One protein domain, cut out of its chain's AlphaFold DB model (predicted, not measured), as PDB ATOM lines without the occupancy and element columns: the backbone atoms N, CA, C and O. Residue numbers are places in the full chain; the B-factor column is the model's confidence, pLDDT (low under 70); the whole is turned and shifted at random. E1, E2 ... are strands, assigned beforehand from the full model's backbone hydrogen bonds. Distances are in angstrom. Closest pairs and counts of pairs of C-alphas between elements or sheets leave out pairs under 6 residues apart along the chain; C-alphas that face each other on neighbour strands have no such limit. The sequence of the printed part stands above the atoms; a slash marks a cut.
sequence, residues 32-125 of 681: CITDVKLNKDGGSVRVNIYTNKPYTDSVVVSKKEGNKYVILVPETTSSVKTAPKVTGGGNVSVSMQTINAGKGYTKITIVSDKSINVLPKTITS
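AT A GLANCE: This is residues 32 to 125 of the 681 residues of an uncharacterized protein of Candidatus Gastranaerophilales bacterium HUM_9 (UniProt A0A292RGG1). Two four-stranded sheets lie face to face as a sandwich, one of them, E5 E1 E2 E8, curled like part of a barrel. Residues 79 to 91, with no named element, join E5 to E6 of the other sheet, E3 E4 E7 E6. The first sheet is mixed, the second all antiparallel. The printed part has 94 residues with eight named strands, E1 to E8 in chain order, and no named helix; its class is all strand. It is compact, with a radius of gyration of the C-alphas of 12.5 A and spans of 33 by 26 by 24 A.

HOW THE PARTS SIT: E1, residues 32 to 41, bends by 50 degrees at residue 35 and forms an antiparallel hairpin with E2, residues 44 to 51; N 37 and O 48 are 2.9 A apart. E8, residues 117 to 124, is parallel to E2, with N 47 and O 119 at 2.9 A. E5, residues 76 to 78, is parallel to E1, with N 33 and O 77 at 2.8 A. In the other sheet E4, residues 68 to 74, is antiparallel to E7, residues 105 to 112, with N 71 and O 108 at 2.8 A. E3, residues 60 to 64, forms a hairpin with E4, N 62 and O 70 at 2.8 A, and E6, residues 92 to 99, one with E7, N 95 and O 109 at 2.9 A. The sheets' best planes are 28 degrees apart.

IN THESE COORDINATES: E1 starts at C-alpha 32 (187.280, 176.392, 213.876) and is 26.4 A long; E8 is 23.1 A and ends at C-alpha 124 (191.406, 173.323, 205.228). E7 is 22.7 A, E6 22.4 A and E2 22.0 A.

THE WHOLE: The C-alphas farthest apart, Gly 42 and Gly 102, are 37.8 A apart. The printed part has no cut, and the link E5 to E6 is long. Mean pLDDT of the printed part is 82.1; residues 87 to 91 are among those under 70.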
ATOM      1  N   CYS A  32     187.037 177.266 212.728       84.56
ATOM      2  CA  CYS A  32     187.280 176.392 213.876       84.56
ATOM      3  C   CYS A  32     188.401 175.400 213.570       84.56
ATOM      4  O   CYS A  32     188.372 174.729 212.536       84.56
ATOM      5  N   ILE A  33     189.376 175.292 214.475       88.31
ATOM      6  CA  ILE A  33     190.445 174.298 214.404       88.31
ATOM      7  C   ILE A  33     189.859 172.930 214.765       88.31
ATOM      8  O   ILE A  33     189.417 172.704 215.898       88.31
ATOM      9  N   THR A  34     189.848 172.028 213.786       87.31
ATOM     10  CA  THR A  34     189.283 170.678 213.890       87.31
ATOM     11  C   THR A  34     190.285 169.672 214.442       87.31
ATOM     12  O   THR A  34     189.893 168.796 215.211       87.31
ATOM     13  N   ASP A  35     191.565 169.821 214.092       86.12
ATOM     14  CA  ASP A  35     192.676 168.963 214.515       86.12
ATOM     15  C   ASP A  35     194.012 169.731 214.434       86.12
ATOM     16  O   ASP A  35     194.129 170.728 213.716       86.12
ATOM     17  N   VAL A  36     195.041 169.265 215.142       88.06
ATOM     18  CA  VAL A  36     196.422 169.753 215.010       88.06
ATOM     19  C   VAL A  36     197.368 168.556 215.036       88.06
ATOM     20  O   VAL A  36     197.357 167.777 215.987       88.06
ATOM     21  N   LYS A  37     198.227 168.423 214.021       87.06
ATOM     22  CA  LYS A  37     199.208 167.328 213.915       87.06
ATOM     23  C   LYS A  37     200.622 167.882 213.872       87.06
ATOM     24  O   LYS A  37     200.911 168.782 213.082       87.06
ATOM     25  N   LEU A  38     201.499 167.332 214.707       86.62
ATOM     26  CA  LEU A  38     202.911 167.699 214.742       86.62
ATOM     27  C   LEU A  38     203.740 166.582 214.119       86.62
ATOM     28  O   LEU A  38     203.722 165.450 214.610       86.62
ATOM     29  N   ASN A  39     204.485 166.940 213.077       83.94
ATOM     30  CA  ASN A  39     205.473 166.090 212.428       83.94
ATOM     31  C   ASN A  39     206.870 166.624 212.774       83.94
ATOM     32  O   ASN A  39     207.086 167.838 212.804       83.94
ATOM     33  N   LYS A  40     207.807 165.722 213.067       79.00
ATOM     34  CA  LYS A  40     209.188 166.048 213.437       79.00
ATOM     35  C   LYS A  40     210.111 165.732 212.264       79.00
ATOM     36  O   LYS A  40     210.203 164.583 211.849       79.00
ATOM     37  N   ASP A  41     210.809 166.746 211.770       74.19
ATOM     38  CA  ASP A  41     211.579 166.706 210.529       74.19
ATOM     39  C   ASP A  41     212.975 167.307 210.762       74.19
ATOM     40  O   ASP A  41     213.142 168.526 210.774       74.19
ATOM     41  N   GLY A  42     213.990 166.466 210.995       62.34
ATOM     42  CA  GLY A  42     215.406 166.883 210.991       62.34
ATOM     43  C   GLY A  42     215.819 167.983 211.991       62.34
ATOM     44  O   GLY A  42     216.809 168.663 211.757       62.34
ATOM     45  N   GLY A  43     215.064 168.196 213.076       68.62
ATOM     46  CA  GLY A  43     215.281 169.294 214.042       68.62
ATOM     47  C   GLY A  43     214.284 170.455 213.916       68.62
ATOM     48  O   GLY A  43     214.169 171.284 214.821       68.62
ATOM     49  N   SER A  44     213.493 170.469 212.842       78.31
ATOM     50  CA  SER A  44     212.271 171.267 212.730       78.31
ATOM     51  C   SER A  44     211.045 170.466 213.178       78.31
ATOM     52  O   SER A  44     211.023 169.234 213.140       78.31
ATOM     53  N   VAL A  45     209.995 171.175 213.585       86.50
ATOM     54  CA  VAL A  45     208.680 170.623 213.917       86.50
ATOM     55  C   VAL A  45     207.636 171.341 213.071       86.50
ATOM     56  O   VAL A  45     207.384 172.536 213.250       86.50
ATOM     57  N   ARG A  46     207.031 170.612 212.128       87.12
ATOM     58  CA  ARG A  46     205.943 171.107 211.279       87.12
ATOM     59  C   ARG A  46     204.613 170.925 212.006       87.12
ATOM     60  O   ARG A  46     204.241 169.809 212.366       87.12
ATOM     61  N   VAL A  47     203.911 172.033 212.233       90.12
ATOM     62  CA  VAL A  47     202.653 172.099 212.989       90.12
ATOM     63  C   VAL A  47     201.511 172.316 212.005       90.12
ATOM     64  O   VAL A  47     201.216 173.444 211.614       90.12
ATOM     65  N   ASN A  48     200.881 171.222 211.584       90.50
ATOM     66  CA  ASN A  48     199.750 171.246 210.664       90.50
ATOM     67  C   ASN A  48     198.464 171.537 211.448       90.50
ATOM     68  O   ASN A  48     198.038 170.721 212.267       90.50
ATOM     69  N   ILE A  49     197.869 172.702 211.212       91.31
ATOM     70  CA  ILE A  49     196.674 173.216 211.887       91.31
ATOM     71  C   ILE A  49     195.494 173.041 210.930       91.31
ATOM     72  O   ILE A  49     195.412 173.735 209.915       91.31
ATOM     73  N   TYR A  50     194.591 172.111 211.238       90.69
ATOM     74  CA  TYR A  50     193.443 171.803 210.390       90.69
ATOM     75  C   TYR A  50     192.249 172.678 210.768       90.69
ATOM     76  O   TYR A  50     191.861 172.732 211.932       90.69
ATOM     77  N   THR A  51     191.667 173.363 209.788       89.81
ATOM     78  CA  THR A  51     190.626 174.385 209.968       89.81
ATOM     79  C   THR A  51     189.363 174.041 209.176       89.81
ATOM     80  O   THR A  51     189.451 173.521 208.067       89.81
ATOM     81  N   ASN A  52     188.168 174.321 209.711       86.94
ATOM     82  CA  ASN A  52     186.900 173.968 209.049       86.94
ATOM     83  C   ASN A  52     186.543 174.851 207.836       86.94
ATOM     84  O   ASN A  52     185.607 174.538 207.105       86.94
ATOM     85  N   LYS A  53     187.284 175.941 207.621       85.12
ATOM     86  CA  LYS A  53     187.249 176.798 206.426       85.12
ATOM     87  C   LYS A  53     188.684 177.130 205.986       85.12
ATOM     88  O   LYS A  53     189.610 176.957 206.794       85.12
ATOM     89  N   PRO A  54     188.892 177.652 204.762       83.88
ATOM     90  CA  PRO A  54     190.147 178.294 204.381       83.88
ATOM     91  C   PRO A  54     190.594 179.332 205.413       83.88
ATOM     92  O   PRO A  54     189.773 180.040 206.000       83.88
ATOM     93  N   TYR A  55     191.902 179.392 205.653       86.12
ATOM     94  CA  TYR A  55     192.506 180.285 206.632       86.12
ATOM     95  C   TYR A  55     193.696 181.008 205.998       86.12
ATOM     96  O   TYR A  55     194.752 180.411 205.786       86.12
ATOM     97  N   THR A  56     193.475 182.278 205.665       79.19
ATOM     98  CA  THR A  56     194.384 183.152 204.907       79.19
ATOM     99  C   THR A  56     195.276 184.030 205.782       79.19
ATOM    100  O   THR A  56     196.268 184.560 205.293       79.19
ATOM    101  N   ASP A  57     194.924 184.213 207.056       79.50
ATOM    102  CA  ASP A  57     195.650 185.103 207.964       79.50
ATOM    103  C   ASP A  57     197.026 184.515 208.327       79.50
ATOM    104  O   ASP A  57     197.192 183.303 208.486       79.50
ATOM    105  N   SER A  58     198.030 185.375 208.509       76.56
ATOM    106  CA  SER A  58     199.384 184.947 208.866       76.56
ATOM    107  C   SER A  58     199.452 184.403 210.301       76.56
ATOM    108  O   SER A  58     199.123 185.079 211.276       76.56
ATOM    109  N   VAL A  59     199.904 183.155 210.445       84.75
ATOM    110  CA  VAL A  59     200.061 182.498 211.751       84.75
ATOM    111  C   VAL A  59     201.463 182.758 212.300       84.75
ATOM    112  O   VAL A  59     202.446 182.198 211.819       84.75
ATOM    113  N   VAL A  60     201.555 183.597 213.334       79.81
ATOM    114  CA  VAL A  60     202.830 183.999 213.951       79.81
ATOM    115  C   VAL A  60     203.233 183.038 215.073       79.81
ATOM    116  O   VAL A  60     202.417 182.679 215.929       79.81
ATOM    117  N   VAL A  61     204.519 182.675 215.108       89.69
ATOM    118  CA  VAL A  61     205.157 181.953 216.218       89.69
ATOM    119  C   VAL A  61     205.977 182.925 217.061       89.69
ATOM    120  O   VAL A  61     206.788 183.682 216.541       89.69
ATOM    121  N   SER A  62     205.815 182.877 218.380       86.25
ATOM    122  CA  SER A  62     206.690 183.554 219.339       86.25
ATOM    123  C   SER A  62     207.464 182.529 220.162       86.25
ATOM    124  O   SER A  62     206.862 181.776 220.933       86.25
ATOM    125  N   LYS A  63     208.799 182.531 220.056       89.00
ATOM    126  CA  LYS A  63     209.663 181.842 221.026       89.00
ATOM    127  C   LYS A  63     209.588 182.561 222.380       89.00
ATOM    128  O   LYS A  63     209.416 183.780 222.451       89.00
ATOM    129  N   LYS A  64     209.671 181.789 223.457       88.56
ATOM    130  CA  LYS A  64     209.729 182.211 224.858       88.56
ATOM    131  C   LYS A  64     210.761 181.352 225.596       88.56
ATOM    132  O   LYS A  64     211.257 180.357 225.064       88.56
ATOM    133  N   GLU A  65     211.083 181.766 226.815       86.50
ATOM    134  CA  GLU A  65     212.015 181.082 227.716       86.50
ATOM    135  C   GLU A  65     211.682 179.591 227.897       86.50
ATOM    136  O   GLU A  65     210.519 179.183 227.811       86.50
ATOM    137  N   GLY A  66     212.709 178.777 228.164       83.56
ATOM    138  CA  GLY A  66     212.545 177.345 228.434       83.56
ATOM    139  C   GLY A  66     212.021 176.540 227.239       83.56
ATOM    140  O   GLY A  66     211.122 175.723 227.411       83.56
ATOM    141  N   ASN A  67     212.542 176.801 226.029       88.19
ATOM    142  CA  ASN A  67     212.180 176.095 224.785       88.19
ATOM    143  C   ASN A  67     210.657 176.002 224.556       88.19
ATOM    144  O   ASN A  67     210.111 174.980 224.126       88.19
ATOM    145  N   LYS A  68     209.974 177.113 224.843       89.94
ATOM    146  CA  LYS A  68     208.527 177.273 224.742       89.94
ATOM    147  C   LYS A  68     208.176 178.116 223.524       89.94
ATOM    148  O   LYS A  68     208.701 179.212 223.348       89.94
ATOM    149  N   TYR A  69     207.248 177.639 222.712       91.31
ATOM    150  CA  TYR A  69     206.807 178.287 221.482       91.31
ATOM    151  C   TYR A  69     205.300 178.507 221.571       91.31
ATOM    152  O   TYR A  69     204.541 177.592 221.895       91.31
ATOM    153  N   VAL A  70     204.861 179.739 221.333       91.88
ATOM    154  CA  VAL A  70     203.446 180.119 221.353       91.88
ATOM    155  C   VAL A  70     203.037 180.504 219.944       91.88
ATOM    156  O   VAL A  70     203.598 181.430 219.369       91.88
ATOM    157  N   ILE A  71     202.047 179.798 219.413       91.62
ATOM    158  CA  ILE A  71     201.424 180.070 218.122       91.62
ATOM    159  C   ILE A  71     200.049 180.677 218.402       91.62
ATOM    160  O   ILE A  71     199.274 180.124 219.192       91.62
ATOM    161  N   LEU A  72     199.748 181.814 217.777       91.25
ATOM    162  CA  LEU A  72     198.454 182.485 217.899       91.25
ATOM    163  C   LEU A  72     197.704 182.397 216.570       91.25
ATOM    164  O   LEU A  72     198.204 182.851 215.544       91.25
ATOM    165  N   VAL A  73     196.501 181.823 216.607       89.94
ATOM    166  CA  VAL A  73     195.625 181.660 215.441       89.94
ATOM    167  C   VAL A  73     194.379 182.546 215.642       89.94
ATOM    168  O   VAL A  73     193.420 182.100 216.286       89.94
ATOM    169  N   PRO A  74     194.402 183.829 215.222       86.81
ATOM    170  CA  PRO A  74     193.275 184.754 215.391       86.81
ATOM    171  C   PRO A  74     191.994 184.305 214.673       86.81
ATOM    172  O   PRO A  74     192.018 183.485 213.769       86.81
ATOM    173  N   GLU A  75     190.843 184.822 215.113       85.75
ATOM    174  CA  GLU A  75     189.516 184.489 214.564       85.75
ATOM    175  C   GLU A  75     189.193 182.977 214.526       85.75
ATOM    176  O   GLU A  75     188.356 182.547 213.725       85.75
ATOM    177  N   THR A  76     189.797 182.173 215.419       83.19
ATOM    178  CA  THR A  76     189.482 180.741 215.563       83.19
ATOM    179  C   THR A  76     188.970 180.321 216.936       83.19
ATOM    180  O   THR A  76     189.498 180.727 217.975       83.19
ATOM    181  N   THR A  77     187.994 179.412 216.918       84.12
ATOM    182  CA  THR A  77     187.714 178.459 218.002       84.12
ATOM    183  C   THR A  77     188.538 177.177 217.831       84.12
ATOM    184  O   THR A  77     189.081 176.912 216.761       84.12
ATOM    185  N   SER A  78     188.593 176.341 218.872       79.38
ATOM    186  CA  SER A  78     189.088 174.962 218.791       79.38
ATOM    187  C   SER A  78     187.992 173.976 219.187       79.38
ATOM    188  O   SER A  78     187.406 174.108 220.263       79.38
ATOM    189  N   SER A  79     187.760 172.955 218.355       75.94
ATOM    190  CA  SER A  79     186.973 171.768 218.718       75.94
ATOM    191  C   SER A  79     187.838 170.594 219.200       75.94
ATOM    192  O   SER A  79     187.307 169.521 219.492       75.94
ATOM    193  N   VAL A  80     189.160 170.780 219.285       74.94
ATOM    194  CA  VAL A  80     190.130 169.746 219.671       74.94
ATOM    195  C   VAL A  80     189.999 169.438 221.169       74.94
ATOM    196  O   VAL A  80     190.398 170.232 222.019       74.94
ATOM    197  N   LYS A  81     189.413 168.278 221.505       63.53
ATOM    198  CA  LYS A  81     189.074 167.879 222.892       63.53
ATOM    199  C   LYS A  81     190.224 167.236 223.677       63.53
ATOM    200  O   LYS A  81     190.108 167.057 224.886       63.53
ATOM    201  N   THR A  82     191.304 166.854 223.004       62.97
ATOM    202  CA  THR A  82     192.446 166.106 223.554       62.97
ATOM    203  C   THR A  82     193.748 166.733 223.078       62.97
ATOM    204  O   THR A  82     193.800 167.234 221.961       62.97
ATOM    205  N   ALA A  83     194.806 166.695 223.891       69.88
ATOM    206  CA  ALA A  83     196.105 167.243 223.498       69.88
ATOM    207  C   ALA A  83     196.595 166.633 222.159       69.88
ATOM    208  O   ALA A  83     196.518 165.410 222.007       69.88
ATOM    209  N   PRO A  84     197.088 167.447 221.202       72.69
ATOM    210  CA  PRO A  84     197.614 166.971 219.922       72.69
ATOM    211  C   PRO A  84     198.642 165.844 220.064       72.69
ATOM    212  O   PRO A  84     199.645 165.992 220.767       72.69
ATOM    213  N   LYS A  85     198.421 164.722 219.366       65.12
ATOM    214  CA  LYS A  85     199.382 163.613 219.348       65.12
ATOM    215  C   LYS A  85     200.550 163.970 218.427       65.12
ATOM    216  O   LYS A  85     200.361 164.205 217.236       65.12
ATOM    217  N   VAL A  86     201.758 163.995 218.984       71.75
ATOM    218  CA  VAL A  86     202.998 164.215 218.226       71.75
ATOM    219  C   VAL A  86     203.413 162.915 217.537       71.75
ATOM    220  O   VAL A  86     203.490 161.866 218.182       71.75
ATOM    221  N   THR A  87     203.705 162.982 216.240       63.53
ATOM    222  CA  THR A  87     204.198 161.847 215.449       63.53
ATOM    223  C   THR A  87     205.723 161.936 215.332       63.53
ATOM    224  O   THR A  87     206.247 162.979 214.947       63.53
ATOM    225  N   GLY A  88     206.445 160.850 215.645       61.09
ATOM    226  CA  GLY A  88     207.910 160.778 215.470       61.09
ATOM    227  C   GLY A  88     208.771 160.909 216.737       61.09
ATOM    228  O   GLY A  88     209.850 161.497 216.686       61.09
ATOM    229  N   GLY A  89     208.330 160.354 217.871       52.97
ATOM    230  CA  GLY A  89     209.155 160.222 219.083       52.97
ATOM    231  C   GLY A  89     209.189 161.478 219.963       52.97
ATOM    232  O   GLY A  89     209.581 162.568 219.534       52.97
ATOM    233  N   GLY A  90     208.761 161.314 221.215       65.00
ATOM    234  CA  GLY A  90     208.535 162.416 222.147       65.00
ATOM    235  C   GLY A  90     209.806 163.143 222.589       65.00
ATOM    236  O   GLY A  90     210.828 162.526 222.848       65.00
ATOM    237  N   ASN A  91     209.697 164.469 222.666       69.19
ATOM    238  CA  ASN A  91     210.077 165.300 223.822       69.19
ATOM    239  C   ASN A  91     209.328 166.653 223.759       69.19
ATOM    240  O   ASN A  91     209.802 167.683 224.229       69.19
ATOM    241  N   VAL A  92     208.145 166.647 223.127       76.56
ATOM    242  CA  VAL A  92     207.369 167.837 222.765       76.56
ATOM    243  C   VAL A  92     205.972 167.704 223.361       76.56
ATOM    244  O   VAL A  92     205.237 166.781 223.016       76.56
ATOM    245  N   SER A  93     205.609 168.621 224.252       81.00
ATOM    246  CA  SER A  93     204.274 168.726 224.844       81.00
ATOM    247  C   SER A  93     203.482 169.833 224.157       81.00
ATOM    248  O   SER A  93     204.016 170.915 223.906       81.00
ATOM    249  N   VAL A  94     202.210 169.574 223.852       86.19
ATOM    250  CA  VAL A  94     201.334 170.504 223.128       86.19
ATOM    251  C   VAL A  94     200.051 170.723 223.910       86.19
ATOM    252  O   VAL A  94     199.345 169.780 224.260       86.19
ATOM    253  N   SER A  95     199.723 171.987 224.147       85.06
ATOM    254  CA  SER A  95     198.475 172.408 224.781       85.06
ATOM    255  C   SER A  95     197.771 173.444 223.913       85.06
ATOM    256  O   SER A  95     198.412 174.289 223.289       85.06
ATOM    257  N   MET A  96     196.443 173.370 223.857       85.50
ATOM    258  CA  MET A  96     195.606 174.299 223.099       85.50
ATOM    259  C   MET A  96     194.636 174.998 224.046       85.50
ATOM    260  O   MET A  96     194.024 174.355 224.895       85.50
ATOM    261  N   GLN A  97     194.489 176.309 223.888       84.62
ATOM    262  CA  GLN A  97     193.558 177.117 224.665       84.62
ATOM    263  C   GLN A  97     192.840 178.098 223.738       84.62
ATOM    264  O   GLN A  97     193.459 179.015 223.198       84.62
ATOM    265  N   THR A  98     191.529 177.930 223.579       84.06
ATOM    266  CA  THR A  98     190.674 178.961 222.982       84.06
ATOM    267  C   THR A  98     190.521 180.114 223.968       84.06
ATOM    268  O   THR A  98     190.223 179.887 225.143       84.06
ATOM    269  N   ILE A  99     190.723 181.347 223.509       80.38
ATOM    270  CA  ILE A  99     190.561 182.561 224.311       80.38
ATOM    271  C   ILE A  99     189.565 183.467 223.586       80.38
ATOM    272  O   ILE A  99     189.898 184.102 222.588       80.38
ATOM    273  N   ASN A 100     188.337 183.540 224.103       72.81
ATOM    274  CA  ASN A 100     187.203 184.252 223.492       72.81
ATOM    275  C   ASN A 100     187.267 185.785 223.704       72.81
ATOM    276  O   ASN A 100     186.254 186.435 223.940       72.81
ATOM    277  N   ALA A 101     188.466 186.372 223.668       58.47
ATOM    278  CA  ALA A 101     188.664 187.811 223.815       58.47
ATOM    279  C   ALA A 101     188.559 188.513 222.452       58.47
ATOM    280  O   ALA A 101     189.243 188.142 221.495       58.47
ATOM    281  N   GLY A 102     187.719 189.547 222.351       67.56
ATOM    282  CA  GLY A 102     187.515 190.289 221.102       67.56
ATOM    283  C   GLY A 102     186.910 189.405 220.008       67.56
ATOM    284  O   GLY A 102     185.773 188.968 220.133       67.56
ATOM    285  N   LYS A 103     187.668 189.135 218.936       68.88
ATOM    286  CA  LYS A 103     187.250 188.218 217.856       68.88
ATOM    287  C   LYS A 103     187.470 186.727 218.178       68.88
ATOM    288  O   LYS A 103     187.143 185.874 217.357       68.88
ATOM    289  N   GLY A 104     188.072 186.421 219.328       77.81
ATOM    290  CA  GLY A 104     188.569 185.089 219.660       77.81
ATOM    291  C   GLY A 104     189.911 184.763 218.994       77.81
ATOM    292  O   GLY A 104     190.252 185.290 217.931       77.81
ATOM    293  N   TYR A 105     190.687 183.895 219.638       87.06
ATOM    294  CA  TYR A 105     191.852 183.240 219.045       87.06
ATOM    295  C   TYR A 105     192.114 181.892 219.718       87.06
ATOM    296  O   TYR A 105     191.886 181.734 220.922       87.06
ATOM    297  N   THR A 106     192.670 180.940 218.971       89.00
ATOM    298  CA  THR A 106     193.251 179.734 219.565       89.00
ATOM    299  C   THR A 106     194.742 179.937 219.787       89.00
ATOM    300  O   THR A 106     195.496 180.266 218.871       89.00
ATOM    301  N   LYS A 107     195.178 179.721 221.026       90.56
ATOM    302  CA  LYS A 107     196.581 179.687 221.425       90.56
ATOM    303  C   LYS A 107     197.059 178.240 221.444       90.56
ATOM    304  O   LYS A 107     196.590 177.455 222.268       90.56
ATOM    305  N   ILE A 108     198.017 177.898 220.588       90.25
ATOM    306  CA  ILE A 108     198.723 176.613 220.634       90.25
ATOM    307  C   ILE A 108     200.059 176.867 221.338       90.25
ATOM    308  O   ILE A 108     200.837 177.719 220.918       90.25
ATOM    309  N   THR A 109     200.313 176.177 222.445       90.25
ATOM    310  CA  THR A 109     201.564 176.284 223.208       90.25
ATOM    311  C   THR A 109     202.308 174.962 223.129       90.25
ATOM    312  O   THR A 109     201.798 173.932 223.570       90.25
ATOM    313  N   ILE A 110     203.515 175.018 222.578       89.75
ATOM    314  CA  ILE A 110     204.426 173.895 222.377       89.75
ATOM    315  C   ILE A 110     205.599 174.073 223.345       89.75
ATOM    316  O   ILE A 110     206.153 175.166 223.450       89.75
ATOM    317  N   VAL A 111     205.975 173.021 224.066       88.81
ATOM    318  CA  VAL A 111     207.133 172.997 224.975       88.81
ATOM    319  C   VAL A 111     208.016 171.825 224.570       88.81
ATOM    320  O   VAL A 111     207.502 170.716 224.441       88.81
ATOM    321  N   SER A 112     209.310 172.061 224.367       87.81
ATOM    322  CA  SER A 112     210.285 171.035 223.977       87.81
ATOM    323  C   SER A 112     211.436 170.963 224.982       87.81
ATOM    324  O   SER A 112     211.741 171.955 225.635       87.81
ATOM    325  N   ASP A 113     212.109 169.816 225.081       85.56
ATOM    326  CA  ASP A 113     213.375 169.688 225.824       85.56
ATOM    327  C   ASP A 113     214.473 170.599 225.240       85.56
ATOM    328  O   ASP A 113     215.110 171.383 225.944       85.56
ATOM    329  N   LYS A 114     214.657 170.522 223.922       83.56
ATOM    330  CA  LYS A 114     215.710 171.171 223.139       83.56
ATOM    331  C   LYS A 114     215.156 172.347 222.338       83.56
ATOM    332  O   LYS A 114     213.950 172.468 222.119       83.56
ATOM    333  N   SER A 115     216.046 173.224 221.879       82.75
ATOM    334  CA  SER A 115     215.663 174.261 220.920       82.75
ATOM    335  C   SER A 115     215.297 173.599 219.590       82.75
ATOM    336  O   SER A 115     216.033 172.744 219.106       82.75
ATOM    337  N   ILE A 116     214.164 173.995 219.014       86.69
ATOM    338  CA  ILE A 116     213.598 173.447 217.775       86.69
ATOM    339  C   ILE A 116     213.125 174.601 216.895       86.69
ATOM    340  O   ILE A 116     212.728 175.648 217.410       86.69
ATOM    341  N   ASN A 117     213.135 174.411 215.576       85.38
ATOM    342  CA  ASN A 117     212.431 175.323 214.676       85.38
ATOM    343  C   ASN A 117     210.955 174.899 214.578       85.38
ATOM    344  O   ASN A 117     210.666 173.704 214.521       85.38
ATOM    345  N   VAL A 118     210.015 175.844 214.582       88.19
ATOM    346  CA  VAL A 118     208.569 175.567 214.628       88.19
ATOM    347  C   VAL A 118     207.895 176.227 213.434       88.19
ATOM    348  O   VAL A 118     207.765 177.447 213.392       88.19
ATOM    349  N   LEU A 119     207.460 175.414 212.470       87.75
ATOM    350  CA  LEU A 119     206.856 175.873 211.219       87.75
ATOM    351  C   LEU A 119     205.343 175.589 211.244       87.75
ATOM    352  O   LEU A 119     204.950 174.428 211.081       87.75
ATOM    353  N   PRO A 120     204.477 176.597 211.452       90.25
ATOM    354  CA  PRO A 120     203.035 176.425 211.349       90.25
ATOM    355  C   PRO A 120     202.608 176.333 209.881       90.25
ATOM    356  O   PRO A 120     203.100 177.070 209.030       90.25
ATOM    357  N   LYS A 121     201.639 175.463 209.590       89.06
ATOM    358  CA  LYS A 121     200.940 175.420 208.302       89.06
ATOM    359  C   LYS A 121     199.448 175.241 208.542       89.06
ATOM    360  O   LYS A 121     199.043 174.290 209.203       89.06
ATOM    361  N   THR A 122     198.631 176.132 207.994       88.88
ATOM    362  CA  THR A 122     197.170 176.003 208.008       88.88
ATOM    363  C   THR A 122     196.695 175.155 206.832       88.88
ATOM    364  O   THR A 122     197.260 175.204 205.739       88.88
ATOM    365  N   ILE A 123     195.689 174.314 207.075       88.62
ATOM    366  CA  ILE A 123     195.143 173.370 206.095       88.62
ATOM    367  C   ILE A 123     193.623 173.315 206.265       88.62
ATOM    368  O   ILE A 123     193.134 173.012 207.350       88.62
ATOM    369  N   THR A 124     192.860 173.539 205.196       89.19
ATOM    370  CA  THR A 124     191.406 173.323 205.228       89.19
ATOM    371  C   THR A 124     191.109 171.831 205.361       89.19
ATOM    372  O   THR A 124     191.597 171.019 204.575       89.19
ATOM    373  N   SER A 125     190.309 171.452 206.351       81.19
ATOM    374  CA  SER A 125     189.924 170.062 206.580       81.19
ATOM    375  C   SER A 125     188.753 169.668 205.677       81.19
ATOM    376  O   SER A 125     187.700 170.300 205.719       81.19
TER     377      SER A 125